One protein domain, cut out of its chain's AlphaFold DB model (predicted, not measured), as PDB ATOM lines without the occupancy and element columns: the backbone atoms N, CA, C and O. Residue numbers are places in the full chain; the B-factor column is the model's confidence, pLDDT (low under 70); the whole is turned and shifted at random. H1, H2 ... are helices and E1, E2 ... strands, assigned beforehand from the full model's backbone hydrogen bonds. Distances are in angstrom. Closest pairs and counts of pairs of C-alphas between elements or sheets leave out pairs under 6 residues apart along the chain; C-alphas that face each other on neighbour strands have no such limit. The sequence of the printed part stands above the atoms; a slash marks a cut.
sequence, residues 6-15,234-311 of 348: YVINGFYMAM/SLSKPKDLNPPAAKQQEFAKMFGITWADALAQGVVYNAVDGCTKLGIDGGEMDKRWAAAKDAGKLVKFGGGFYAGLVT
ATOM      1  N   TYR A   6      32.668  14.393  32.641       98.25
ATOM      2  CA  TYR A   6      32.076  15.192  33.703       98.25
ATOM      3  C   TYR A   6      31.029  14.359  34.426       98.25
ATOM      4  O   TYR A   6      30.063  13.898  33.821       98.25
ATOM      5  N   VAL A   7      31.209  14.179  35.726       98.31
ATOM      6  CA  VAL A   7      30.255  13.475  36.580       98.31
ATOM      7  C   VAL A   7      29.562  14.486  37.477       98.31
ATOM      8  O   VAL A   7      30.193  15.416  37.975       98.31
ATOM      9  N   ILE A   8      28.262  14.316  37.691       98.00
ATOM     10  CA  ILE A   8      27.482  15.108  38.642       98.00
ATOM     11  C   ILE A   8      27.400  14.350  39.965       98.00
ATOM     12  O   ILE A   8      26.960  13.203  39.990       98.00
ATOM     13  N   ASN A   9      27.792  15.008  41.061       97.38
ATOM     14  CA  ASN A   9      27.723  14.475  42.430       97.38
ATOM     15  C   ASN A   9      28.321  13.057  42.595       97.38
ATOM     16  O   ASN A   9      27.708  12.195  43.223       97.38
ATOM     17  N   GLY A  10      29.519  12.802  42.057       97.12
ATOM     18  CA  GLY A  10      30.153  11.470  42.066       97.12
ATOM     19  C   GLY A  10      30.390  10.869  43.459       97.12
ATOM     20  O   GLY A  10      30.449   9.653  43.594       97.12
ATOM     21  N   PHE A  11      30.424  11.696  44.507       95.00
ATOM     22  CA  PHE A  11      30.522  11.260  45.907       95.00
ATOM     23  C   PHE A  11      29.244  10.597  46.460       95.00
ATOM     24  O   PHE A  11      29.266   9.993  47.534       95.00
ATOM     25  N   TYR A  12      28.094  10.760  45.788       95.62
ATOM     26  CA  TYR A  12      26.793  10.416  46.369       95.62
ATOM     27  C   TYR A  12      26.676   8.933  46.732       95.62
ATOM     28  O   TYR A  12      26.117   8.608  47.777       95.62
ATOM     29  N   MET A  13      27.218   8.034  45.906       92.56
ATOM     30  CA  MET A  13      27.090   6.590  46.134       92.56
ATOM     31  C   MET A  13      27.804   6.151  47.409       92.56
ATOM     32  O   MET A  13      27.192   5.485  48.240       92.56
ATOM     33  N   ALA A  14      29.043   6.600  47.619       92.81
ATOM     34  CA  ALA A  14      29.771   6.334  48.856       92.81
ATOM     35  C   ALA A  14      29.097   6.996  50.068       92.81
ATOM     36  O   ALA A  14      29.020   6.402  51.140       92.81
ATOM     37  N   MET A  15      28.543   8.207  49.908       94.12
ATOM     38  CA  MET A  15      27.764   8.854  50.970       94.12
ATOM     39  C   MET A  15      26.527   8.031  51.355       94.12
ATOM     40  O   MET A  15      26.267   7.854  52.544       94.12
ATOM     41  N   SER A 234      21.446  10.310  40.494       93.81
ATOM     42  CA  SER A 234      20.897   9.022  40.040       93.81
ATOM     43  C   SER A 234      19.698   9.089  39.094       93.81
ATOM     44  O   SER A 234      19.601   8.245  38.207       93.81
ATOM     45  N   LEU A 235      18.788  10.055  39.249       91.62
ATOM     46  CA  LEU A 235      17.503  10.054  38.535       91.62
ATOM     47  C   LEU A 235      17.495  11.011  37.341       91.62
ATOM     48  O   LEU A 235      17.174  10.623  36.219       91.62
ATOM     49  N   SER A 236      17.857  12.270  37.580       93.38
ATOM     50  CA  SER A 236      17.860  13.317  36.560       93.38
ATOM     51  C   SER A 236      18.964  13.070  35.539       93.38
ATOM     52  O   SER A 236      20.087  12.695  35.897       93.38
ATOM     53  N   LYS A 237      18.666  13.320  34.262       94.50
ATOM     54  CA  LYS A 237      19.688  13.300  33.215       94.50
ATOM     55  C   LYS A 237      20.359  14.671  33.116       94.50
ATOM     56  O   LYS A 237      19.691  15.685  33.304       94.50
ATOM     57  N   PRO A 238      21.659  14.736  32.780       94.25
ATOM     58  CA  PRO A 238      22.390  16.002  32.695       94.25
ATOM     59  C   PRO A 238      21.740  17.064  31.803       94.25
ATOM     60  O   PRO A 238      21.763  18.238  32.152       94.25
ATOM     61  N   LYS A 239      21.116  16.649  30.694       94.00
ATOM     62  CA  LYS A 239      20.403  17.543  29.765       94.00
ATOM     63  C   LYS A 239      19.182  18.243  30.379       94.00
ATOM     64  O   LYS A 239      18.780  19.286  29.882       94.00
ATOM     65  N   ASP A 240      18.605  17.671  31.435       92.06
ATOM     66  CA  ASP A 240      17.424  18.207  32.120       92.06
ATOM     67  C   ASP A 240      17.828  19.109  33.305       92.06
ATOM     68  O   ASP A 240      16.982  19.671  34.001       92.06
ATOM     69  N   LEU A 241      19.135  19.243  33.560       90.62
ATOM     70  CA  LEU A 241      19.684  20.069  34.623       90.62
ATOM     71  C   LEU A 241      20.140  21.416  34.066       90.62
ATOM     72  O   LEU A 241      20.902  21.492  33.103       90.62
ATOM     73  N   ASN A 242      19.727  22.483  34.748       88.12
ATOM     74  CA  ASN A 242      20.010  23.861  34.359       88.12
ATOM     75  C   ASN A 242      20.846  24.560  35.443       88.12
ATOM     76  O   ASN A 242      20.277  25.230  36.312       88.12
ATOM     77  N   PRO A 243      22.187  24.401  35.449       91.38
ATOM     78  CA  PRO A 243      23.053  25.197  36.312       91.38
ATOM     79  C   PRO A 243      22.839  26.703  36.078       91.38
ATOM     80  O   PRO A 243      22.600  27.103  34.934       91.38
ATOM     81  N   PRO A 244      22.976  27.563  37.102       91.00
ATOM     82  CA  PRO A 244      22.895  29.014  36.920       91.00
ATOM     83  C   PRO A 244      23.893  29.531  35.874       91.00
ATOM     84  O   PRO A 244      25.017  29.038  35.801       91.00
ATOM     85  N   ALA A 245      23.530  30.563  35.105       92.94
ATOM     86  CA  ALA A 245      24.361  31.080  34.008       92.94
ATOM     87  C   ALA A 245      25.788  31.462  34.453       92.94
ATOM     88  O   ALA A 245      26.764  31.041  33.833       92.94
ATOM     89  N   ALA A 246      25.923  32.166  35.581       94.25
ATOM     90  CA  ALA A 246      27.229  32.501  36.162       94.25
ATOM     91  C   ALA A 246      28.068  31.248  36.481       94.25
ATOM     92  O   ALA A 246      29.282  31.226  36.305       94.25
ATOM     93  N   LYS A 247      27.411  30.160  36.889       95.44
ATOM     94  CA  LYS A 247      28.062  28.890  37.204       95.44
ATOM     95  C   LYS A 247      28.438  28.076  35.965       95.44
ATOM     96  O   LYS A 247      29.449  27.379  35.986       95.44
ATOM     97  N   GLN A 248      27.700  28.217  34.866       96.25
ATOM     98  CA  GLN A 248      28.120  27.688  33.564       96.25
ATOM     99  C   GLN A 248      29.363  28.420  33.031       96.25
ATOM    100  O   GLN A 248      30.236  27.788  32.441       96.25
ATOM    101  N   GLN A 249      29.486  29.729  33.282       96.94
ATOM    102  CA  GLN A 249      30.695  30.491  32.943       96.94
ATOM    103  C   GLN A 249      31.905  30.032  33.769       96.94
ATOM    104  O   GLN A 249      32.990  29.861  33.217       96.94
ATOM    105  N   GLU A 250      31.725  29.771  35.070       97.06
ATOM    106  CA  GLU A 250      32.775  29.176  35.912       97.06
ATOM    107  C   GLU A 250      33.222  27.800  35.387       97.06
ATOM    108  O   GLU A 250      34.420  27.533  35.324       97.06
ATOM    109  N   PHE A 251      32.280  26.958  34.947       97.88
ATOM    110  CA  PHE A 251      32.582  25.671  34.308       97.88
ATOM    111  C   PHE A 251      33.399  25.833  33.029       97.88
ATOM    112  O   PHE A 251      34.439  25.192  32.885       97.88
ATOM    113  N   ALA A 252      32.984  26.742  32.145       97.94
ATOM    114  CA  ALA A 252      33.712  27.027  30.913       97.94
ATOM    115  C   ALA A 252      35.131  27.531  31.187       97.94
ATOM    116  O   ALA A 252      36.081  27.076  30.553       97.94
ATOM    117  N   LYS A 253      35.295  28.414  32.176       97.75
ATOM    118  CA  LYS A 253      36.607  28.915  32.591       97.75
ATOM    119  C   LYS A 253      37.496  27.808  33.160       97.75
ATOM    120  O   LYS A 253      38.688  27.793  32.877       97.75
ATOM    121  N   MET A 254      36.937  26.913  33.974       97.31
ATOM    122  CA  MET A 254      37.703  25.843  34.618       97.31
ATOM    123  C   MET A 254      38.139  24.764  33.626       97.31
ATOM    124  O   MET A 254      39.262  24.272  33.713       97.31
ATOM    125  N   PHE A 255      37.256  24.382  32.704       97.19
ATOM    126  CA  PHE A 255      37.454  23.197  31.871       97.19
ATOM    127  C   PHE A 255      37.710  23.492  30.392       97.19
ATOM    128  O   PHE A 255      37.986  22.570  29.629       97.19
ATOM    129  N   GLY A 256      37.623  24.755  29.971       97.56
ATOM    130  CA  GLY A 256      37.839  25.155  28.579       97.56
ATOM    131  C   GLY A 256      36.741  24.692  27.616       97.56
ATOM    132  O   GLY A 256      36.954  24.701  26.409       97.56
ATOM    133  N   ILE A 257      35.577  24.281  28.128       98.12
ATOM    134  CA  ILE A 257      34.419  23.835  27.344       98.12
ATOM    135  C   ILE A 257      33.132  24.353  27.981       98.12
ATOM    136  O   ILE A 257      32.981  24.326  29.203       98.12
ATOM    137  N   THR A 258      32.188  24.835  27.171       97.88
ATOM    138  CA  THR A 258      30.904  25.300  27.706       97.88
ATOM    139  C   THR A 258      30.064  24.127  28.216       97.88
ATOM    140  O   THR A 258      30.223  22.984  27.784       97.88
ATOM    141  N   TRP A 259      29.132  24.395  29.136       97.38
ATOM    142  CA  TRP A 259      28.194  23.370  29.605       97.38
ATOM    143  C   TRP A 259      27.375  22.772  28.448       97.38
ATOM    144  O   TRP A 259      27.216  21.556  28.365       97.38
ATOM    145  N   ALA A 260      26.913  23.620  27.525       97.31
ATOM    146  CA  ALA A 260      26.159  23.201  26.347       97.31
ATOM    147  C   ALA A 260      26.988  22.297  25.419       97.31
ATOM    148  O   ALA A 260      26.495  21.254  24.995       97.31
ATOM    149  N   ASP A 261      28.255  22.639  25.167       98.06
ATOM    150  CA  ASP A 261      29.136  21.822  24.325       98.06
ATOM    151  C   ASP A 261      29.474  20.487  24.992       98.06
ATOM    152  O   ASP A 261      29.477  19.452  24.329       98.06
ATOM    153  N   ALA A 262      29.706  20.472  26.308       97.62
ATOM    154  CA  ALA A 262      29.950  19.233  27.047       97.62
ATOM    155  C   ALA A 262      28.736  18.284  26.978       97.62
ATOM    156  O   ALA A 262      28.897  17.070  26.819       97.62
ATOM    157  N   LEU A 263      27.517  18.832  27.058       97.44
ATOM    158  CA  LEU A 263      26.283  18.072  26.846       97.44
ATOM    159  C   LEU A 263      26.167  17.567  25.403       97.44
ATOM    160  O   LEU A 263      25.890  16.386  25.201       97.44
ATOM    161  N   ALA A 264      26.413  18.428  24.410       97.50
ATOM    162  CA  ALA A 264      26.347  18.074  22.991       97.50
ATOM    163  C   ALA A 264      27.367  16.988  22.609       97.50
ATOM    164  O   ALA A 264      27.071  16.117  21.795       97.50
ATOM    165  N   GLN A 265      28.542  16.993  23.243       97.19
ATOM    166  CA  GLN A 265      29.573  15.964  23.082       97.19
ATOM    167  C   GLN A 265      29.256  14.653  23.822       97.19
ATOM    168  O   GLN A 265      29.980  13.672  23.660       97.19
ATOM    169  N   GLY A 266      28.204  14.605  24.648       96.19
ATOM    170  CA  GLY A 266      27.833  13.400  25.395       96.19
ATOM    171  C   GLY A 266      28.868  12.989  26.452       96.19
ATOM    172  O   GLY A 266      29.043  11.797  26.719       96.19
ATOM    173  N   VAL A 267      29.580  13.958  27.043       97.12
ATOM    174  CA  VAL A 267      30.640  13.722  28.046       97.12
ATOM    175  C   VAL A 267      30.214  14.056  29.477       97.12
ATOM    176  O   VAL A 267      31.031  13.968  30.390       97.12
ATOM    177  N   VAL A 268      28.948  14.418  29.694       98.00
ATOM    178  CA  VAL A 268      28.381  14.700  31.021       98.00
ATOM    179  C   VAL A 268      27.445  13.575  31.445       98.00
ATOM    180  O   VAL A 268      26.561  13.183  30.687       98.00
ATOM    181  N   TYR A 269      27.611  13.094  32.675       98.19
ATOM    182  CA  TYR A 269      26.857  11.986  33.257       98.19
ATOM    183  C   TYR A 269      26.437  12.324  34.690       98.19
ATOM    184  O   TYR A 269      27.142  13.039  35.404       98.19
ATOM    185  N   ASN A 270      25.301  11.793  35.142       97.88
ATOM    186  CA  ASN A 270      25.070  11.684  36.584       97.88
ATOM    187  C   ASN A 270      25.975  10.581  37.173       97.88
ATOM    188  O   ASN A 270      26.643   9.866  36.425       97.88
ATOM    189  N   ALA A 271      26.050  10.455  38.497       97.19
ATOM    190  CA  ALA A 271      26.936   9.483  39.136       97.19
ATOM    191  C   ALA A 271      26.638   8.030  38.712       97.19
ATOM    192  O   ALA A 271      27.575   7.306  38.386       97.19
ATOM    193  N   VAL A 272      25.363   7.617  38.645       95.94
ATOM    194  CA  VAL A 272      24.970   6.248  38.229       95.94
ATOM    195  C   VAL A 272      25.384   5.952  36.786       95.94
ATOM    196  O   VAL A 272      26.025   4.935  36.501       95.94
ATOM    197  N   ASP A 273      25.036   6.849  35.866       97.25
ATOM    198  CA  ASP A 273      25.357   6.696  34.449       97.25
ATOM    199  C   ASP A 273      26.879   6.780  34.236       97.25
ATOM    200  O   ASP A 273      27.429   6.067  33.400       97.25
ATOM    201  N   GLY A 274      27.576   7.603  35.027       96.88
ATOM    202  CA  GLY A 274      29.032   7.734  35.018       96.88
ATOM    203  C   GLY A 274      29.734   6.452  35.465       96.88
ATOM    204  O   GLY A 274      30.667   6.009  34.797       96.88
ATOM    205  N   CYS A 275      29.252   5.812  36.536       96.06
ATOM    206  CA  CYS A 275      29.722   4.491  36.963       96.06
ATOM    207  C   CYS A 275      29.577   3.465  35.832       96.06
ATOM    208  O   CYS A 275      30.543   2.794  35.468       96.06
ATOM    209  N   THR A 276      28.397   3.423  35.206       95.56
ATOM    210  CA  THR A 276      28.110   2.527  34.074       95.56
ATOM    211  C   THR A 276      29.038   2.801  32.890       95.56
ATOM    212  O   THR A 276      29.613   1.877  32.320       95.56
ATOM    213  N   LYS A 277      29.239   4.078  32.540       95.62
ATOM    214  CA  LYS A 277      30.096   4.500  31.425       95.62
ATOM    215  C   LYS A 277      31.561   4.117  31.627       95.62
ATOM    216  O   LYS A 277      32.244   3.811  30.652       95.62
ATOM    217  N   LEU A 278      32.040   4.178  32.868       94.62
ATOM    218  CA  LEU A 278      33.428   3.889  33.225       94.62
ATOM    219  C   LEU A 278      33.665   2.421  33.609       94.62
ATOM    220  O   LEU A 278      34.821   2.031  33.743       94.62
ATOM    221  N   GLY A 279      32.606   1.620  33.776       94.00
ATOM    222  CA  GLY A 279      32.705   0.239  34.253       94.00
ATOM    223  C   GLY A 279      33.209   0.146  35.696       94.00
ATOM    224  O   GLY A 279      34.001  -0.739  36.006       94.00
ATOM    225  N   ILE A 280      32.799   1.082  36.556       94.50
ATOM    226  CA  ILE A 280      33.228   1.170  37.960       94.50
ATOM    227  C   ILE A 280      32.027   1.153  38.906       94.50
ATOM    228  O   ILE A 280      30.912   1.489  38.511       94.50
ATOM    229  N   ASP A 281      32.258   0.790  40.165       93.06
ATOM    230  CA  ASP A 281      31.257   0.896  41.227       93.06
ATOM    231  C   ASP A 281      31.270   2.283  41.904       93.06
ATOM    232  O   ASP A 281      32.030   3.187  41.544       93.06
ATOM    233  N   GLY A 282      30.386   2.470  42.888       91.44
ATOM    234  CA  GLY A 282      30.279   3.722  43.638       91.44
ATOM    235  C   GLY A 282      31.514   4.056  44.480       91.44
ATOM    236  O   GLY A 282      31.837   5.235  44.628       91.44
ATOM    237  N   GLY A 283      32.222   3.049  44.996       92.19
ATOM    238  CA  GLY A 283      33.425   3.253  45.803       92.19
ATOM    239  C   GLY A 283      34.596   3.739  44.954       92.19
ATOM    240  O   GLY A 283      35.310   4.668  45.328       92.19
ATOM    241  N   GLU A 284      34.778   3.161  43.771       95.00
ATOM    242  CA  GLU A 284      35.786   3.612  42.815       95.00
ATOM    243  C   GLU A 284      35.436   4.981  42.210       95.00
ATOM    244  O   GLU A 284      36.329   5.807  42.001       95.00
ATOM    245  N   MET A 285      34.147   5.279  41.991       96.88
ATOM    246  CA  MET A 285      33.704   6.626  41.613       96.88
ATOM    247  C   MET A 285      34.071   7.663  42.680       96.88
ATOM    248  O   MET A 285      34.612   8.713  42.335       96.88
ATOM    249  N   ASP A 286      33.836   7.372  43.961       95.44
ATOM    250  CA  ASP A 286      34.158   8.291  45.059       95.44
ATOM    251  C   ASP A 286      35.664   8.556  45.175       95.44
ATOM    252  O   ASP A 286      36.080   9.710  45.271       95.44
ATOM    253  N   LYS A 287      36.511   7.525  45.034       95.19
ATOM    254  CA  LYS A 287      37.977   7.708  44.992       95.19
ATOM    255  C   LYS A 287      38.405   8.653  43.871       95.19
ATOM    256  O   LYS A 287      39.231   9.543  44.076       95.19
ATOM    257  N   ARG A 288      37.843   8.479  42.673       96.38
ATOM    258  CA  ARG A 288      38.170   9.327  41.515       96.38
ATOM    259  C   ARG A 288      37.611  10.732  41.664       96.38
ATOM    260  O   ARG A 288      38.260  11.693  41.252       96.38
ATOM    261  N   TRP A 289      36.436  10.859  42.268       97.06
ATOM    262  CA  TRP A 289      35.846  12.138  42.631       97.06
ATOM    263  C   TRP A 289      36.718  12.889  43.645       97.06
ATOM    264  O   TRP A 289      36.969  14.079  43.462       97.06
ATOM    265  N   ALA A 290      37.224  12.206  44.674       95.12
ATOM    266  CA  ALA A 290      38.153  12.772  45.649       95.12
ATOM    267  C   ALA A 290      39.449  13.247  44.974       95.12
ATOM    268  O   ALA A 290      39.839  14.397  45.153       95.12
ATOM    269  N   ALA A 291      40.037  12.442  44.085       96.00
ATOM    270  CA  ALA A 291      41.203  12.862  43.305       96.00
ATOM    271  C   ALA A 291      40.914  14.093  42.419       96.00
ATOM    272  O   ALA A 291      41.753  14.985  42.293       96.00
ATOM    273  N   ALA A 292      39.719  14.179  41.820       96.81
ATOM    274  CA  ALA A 292      39.300  15.360  41.068       96.81
ATOM    275  C   ALA A 292      39.147  16.592  41.974       96.81
ATOM    276  O   ALA A 292      39.557  17.686  41.586       96.81
ATOM    277  N   LYS A 293      38.605  16.424  43.187       95.50
ATOM    278  CA  LYS A 293      38.512  17.483  44.201       95.50
ATOM    279  C   LYS A 293      39.887  18.018  44.583       95.50
ATOM    280  O   LYS A 293      40.082  19.230  44.532       95.50
ATOM    281  N   ASP A 294      40.823  17.133  44.907       95.75
ATOM    282  CA  ASP A 294      42.179  17.504  45.330       95.75
ATOM    283  C   ASP A 294      42.956  18.189  44.197       95.75
ATOM    284  O   ASP A 294      43.733  19.111  44.429       95.75
ATOM    285  N   ALA A 295      42.672  17.810  42.948       96.50
ATOM    286  CA  ALA A 295      43.206  18.466  41.758       96.50
ATOM    287  C   ALA A 295      42.500  19.790  41.392       96.50
ATOM    288  O   ALA A 295      42.800  20.361  40.342       96.50
ATOM    289  N   GLY A 296      41.533  20.264  42.188       96.19
ATOM    290  CA  GLY A 296      40.771  21.488  41.905       96.19
ATOM    291  C   GLY A 296      39.839  21.384  40.692       96.19
ATOM    292  O   GLY A 296      39.466  22.399  40.113       96.19
ATOM    293  N   LYS A 297      39.457  20.165  40.292       97.06
ATOM    294  CA  LYS A 297      38.648  19.859  39.097       97.06
ATOM    295  C   LYS A 297      37.168  19.643  39.420       97.06
ATOM    296  O   LYS A 297      36.527  18.769  38.830       97.06
ATOM    297  N   LEU A 298      36.627  20.429  40.352       96.62
ATOM    298  CA  LEU A 298      35.206  20.449  40.708       96.62
ATOM    299  C   LEU A 298      34.631  21.864  40.595       96.62
ATOM    300  O   LEU A 298      35.218  22.820  41.096       96.62
ATOM    301  N   VAL A 299      33.419  21.973  40.054       96.69
ATOM    302  CA  VAL A 299      32.620  23.207  40.055       96.69
ATOM    303  C   VAL A 299      31.364  22.994  40.892       96.69
ATOM    304  O   VAL A 299      30.643  22.011  40.714       96.69
ATOM    305  N   LYS A 300      31.077  23.937  41.798       95.19
ATOM    306  CA  LYS A 300      29.812  23.993  42.545       95.19
ATOM    307  C   LYS A 300      28.816  24.877  41.802       95.19
ATOM    308  O   LYS A 300      28.986  26.093  41.733       95.19
ATOM    309  N   PHE A 301      27.742  24.275  41.310       91.75
ATOM    310  CA  PHE A 301      26.656  24.979  40.632       91.75
ATOM    311  C   PHE A 301      25.610  25.553  41.592       91.75
ATOM    312  O   PHE A 301      24.939  26.524  41.257       91.75
ATOM    313  N   GLY A 302      25.470  24.983  42.786       85.44
ATOM    314  CA  GLY A 302      24.496  25.430  43.783       85.44
ATOM    315  C   GLY A 302      24.242  24.364  44.845       85.44
ATOM    316  O   GLY A 302      24.983  23.380  44.913       85.44
ATOM    317  N   GLY A 303      23.214  24.560  45.676       77.50
ATOM    318  CA  GLY A 303      22.798  23.619  46.726       77.50
ATOM    319  C   GLY A 303      22.743  22.171  46.224       77.50
ATOM    320  O   GLY A 303      21.968  21.830  45.326       77.50
ATOM    321  N   GLY A 304      23.639  21.327  46.746       84.31
ATOM    322  CA  GLY A 304      23.722  19.912  46.379       84.31
ATOM    323  C   GLY A 304      24.000  19.612  44.897       84.31
ATOM    324  O   GLY A 304      23.693  18.509  44.451       84.31
ATOM    325  N   PHE A 305      24.523  20.563  44.112       92.69
ATOM    326  CA  PHE A 305      24.782  20.388  42.679       92.69
ATOM    327  C   PHE A 305      26.239  20.708  42.336       92.69
ATOM    328  O   PHE A 305      26.646  21.872  42.305       92.69
ATOM    329  N   TYR A 306      27.012  19.659  42.063       96.25
ATOM    330  CA  TYR A 306      28.435  19.725  41.743       96.25
ATOM    331  C   TYR A 306      28.721  18.949  40.461       96.25
ATOM    332  O   TYR A 306      28.136  17.888  40.248       96.25
ATOM    333  N   ALA A 307      29.663  19.436  39.658       97.69
ATOM    334  CA  ALA A 307      30.210  18.713  38.515       97.69
ATOM    335  C   ALA A 307      31.725  18.560  38.670       97.69
ATOM    336  O   ALA A 307      32.404  19.506  39.072       97.69
ATOM    337  N   GLY A 308      32.248  17.379  38.352       97.56
ATOM    338  CA  GLY A 308      33.663  17.053  38.475       97.56
ATOM    339  C   GLY A 308      34.221  16.339  37.260       97.56
ATOM    340  O   GLY A 308      33.537  15.498  36.685       97.56
ATOM    341  N   LEU A 309      35.465  16.649  36.885       97.81
ATOM    342  CA  LEU A 309      36.153  15.959  35.792       97.81
ATOM    343  C   LEU A 309      36.795  14.664  36.306       97.81
ATOM    344  O   LEU A 309      37.868  14.676  36.912       97.81
ATOM    345  N   VAL A 310      36.127  13.542  36.052       97.31
ATOM    346  CA  VAL A 310      36.530  12.207  36.497       97.31
ATOM    347  C   VAL A 310      37.354  11.528  35.410       97.31
ATOM    348  O   VAL A 310      36.936  11.407  34.259       97.31
ATOM    349  N   THR A 311      38.545  11.064  35.787       93.75
ATOM    350  CA  THR A 311      39.428  10.315  34.881       93.75
ATOM    351  C   THR A 311      39.029   8.834  34.876       93.75
ATOM    352  O   THR A 311      38.760   8.302  35.957       93.75
TER     353      THR A 311
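AT A GLANCE: This is residues 6 to 15 and 234 to 311 of the 348 residues of the protein "Hypothetical protein" of Eutreptiella gymnastica (UniProt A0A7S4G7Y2). A small twisted sheet of four strands makes the core, with helices over both faces in three layers: H4 and H5 cover one face, H2 the other. H3 packs at the edge strand E2, and the short H1 sits at the beginning of H5. The printed part has 88 residues with five named helices and four named strands, in the order E1 H1 H2 H3 E2 H4 H5 E3 E4; the class is mixed, helices and strands. The mixed sheet runs E2 E1 E4 E3. The whole is compact, with a radius of gyration of the C-alphas of 11.9 A, and spans 31 by 26 by 24 A.

HOW THE PARTS SIT: Look first at the inner strands E1, residues 6 to 8, and E4, residues 305 to 310: they are antiparallel, with N 7 and O 308 2.8 A apart, within hydrogen-bond range. Edge strand E2, residues 268 to 270, is parallel to E1, with N 269 to O 6 at 2.8 A. The other edge strand, E3, residues 298 to 302, forms a hairpin with E4; N 299 to O 307 is 2.8 A. The sheet is only just strongly twisted, with C-alphas up to 4.1 A off its best plane. H5, residues 282 to 294, runs across the strands over E4 at 87 degrees on the local plane, at a height over the sheet of 8.1 A; the closest C-alphas are those of Arg 288 and Val 310, 6.0 A. On the same face H4, residues 271 to 278, runs along the strands over E2, at a height over the sheet of 7.1 A. E2, H4, H5 and E3 form a split strand-helix-strand unit, two strands running the same way with E1 and E4 between them, and its crossover is right-handed. H5 touches H4 with residues 282 to 285 alone, about perpendicular at 85 degrees; the closest C-alphas are those of Cys 275 and Met 285, 6.5 A. H1, residues 12 to 15, is not on the sheet; it touches residues 282 to 286 of H5, closest at C-alphas 13 and 282, 5.0 A. On the opposite face H2, residues 245 to 255, runs along the strands over E3, at a height over the sheet of 9.1 A. H3, residues 259 to 264, only grazes the sheet and only just touches H2, with 3 pairs of C-alphas within 8 A, the closest those of Gln 248 and Trp 259, 5.9 A. In H2, H3, H4 and H5 every O i to N i+4 pair is within hydrogen-bond range; H1 is too short for one.

IN THESE COORDINATES: Find C-alpha 6 at (32.076, 15.192, 33.703), where E1 begins. H5 runs 18.3 A from C-alpha 282 at (30.279, 3.722, 43.638). H2 is 15.4 A long, E3 12.2 A and E4 15.6 A, ending at C-alpha 310, (36.530, 12.207, 36.497).

THE WHOLE: Residues 16 to 233 are not printed; C-alphas 15 and 234 are 12.9 A apart across the cut. Of the links printed whole, each is tight. The two C-alphas farthest apart are those of Ala 246 and Gly 279, 32.8 A. No printed residue is under 70 in pLDDT.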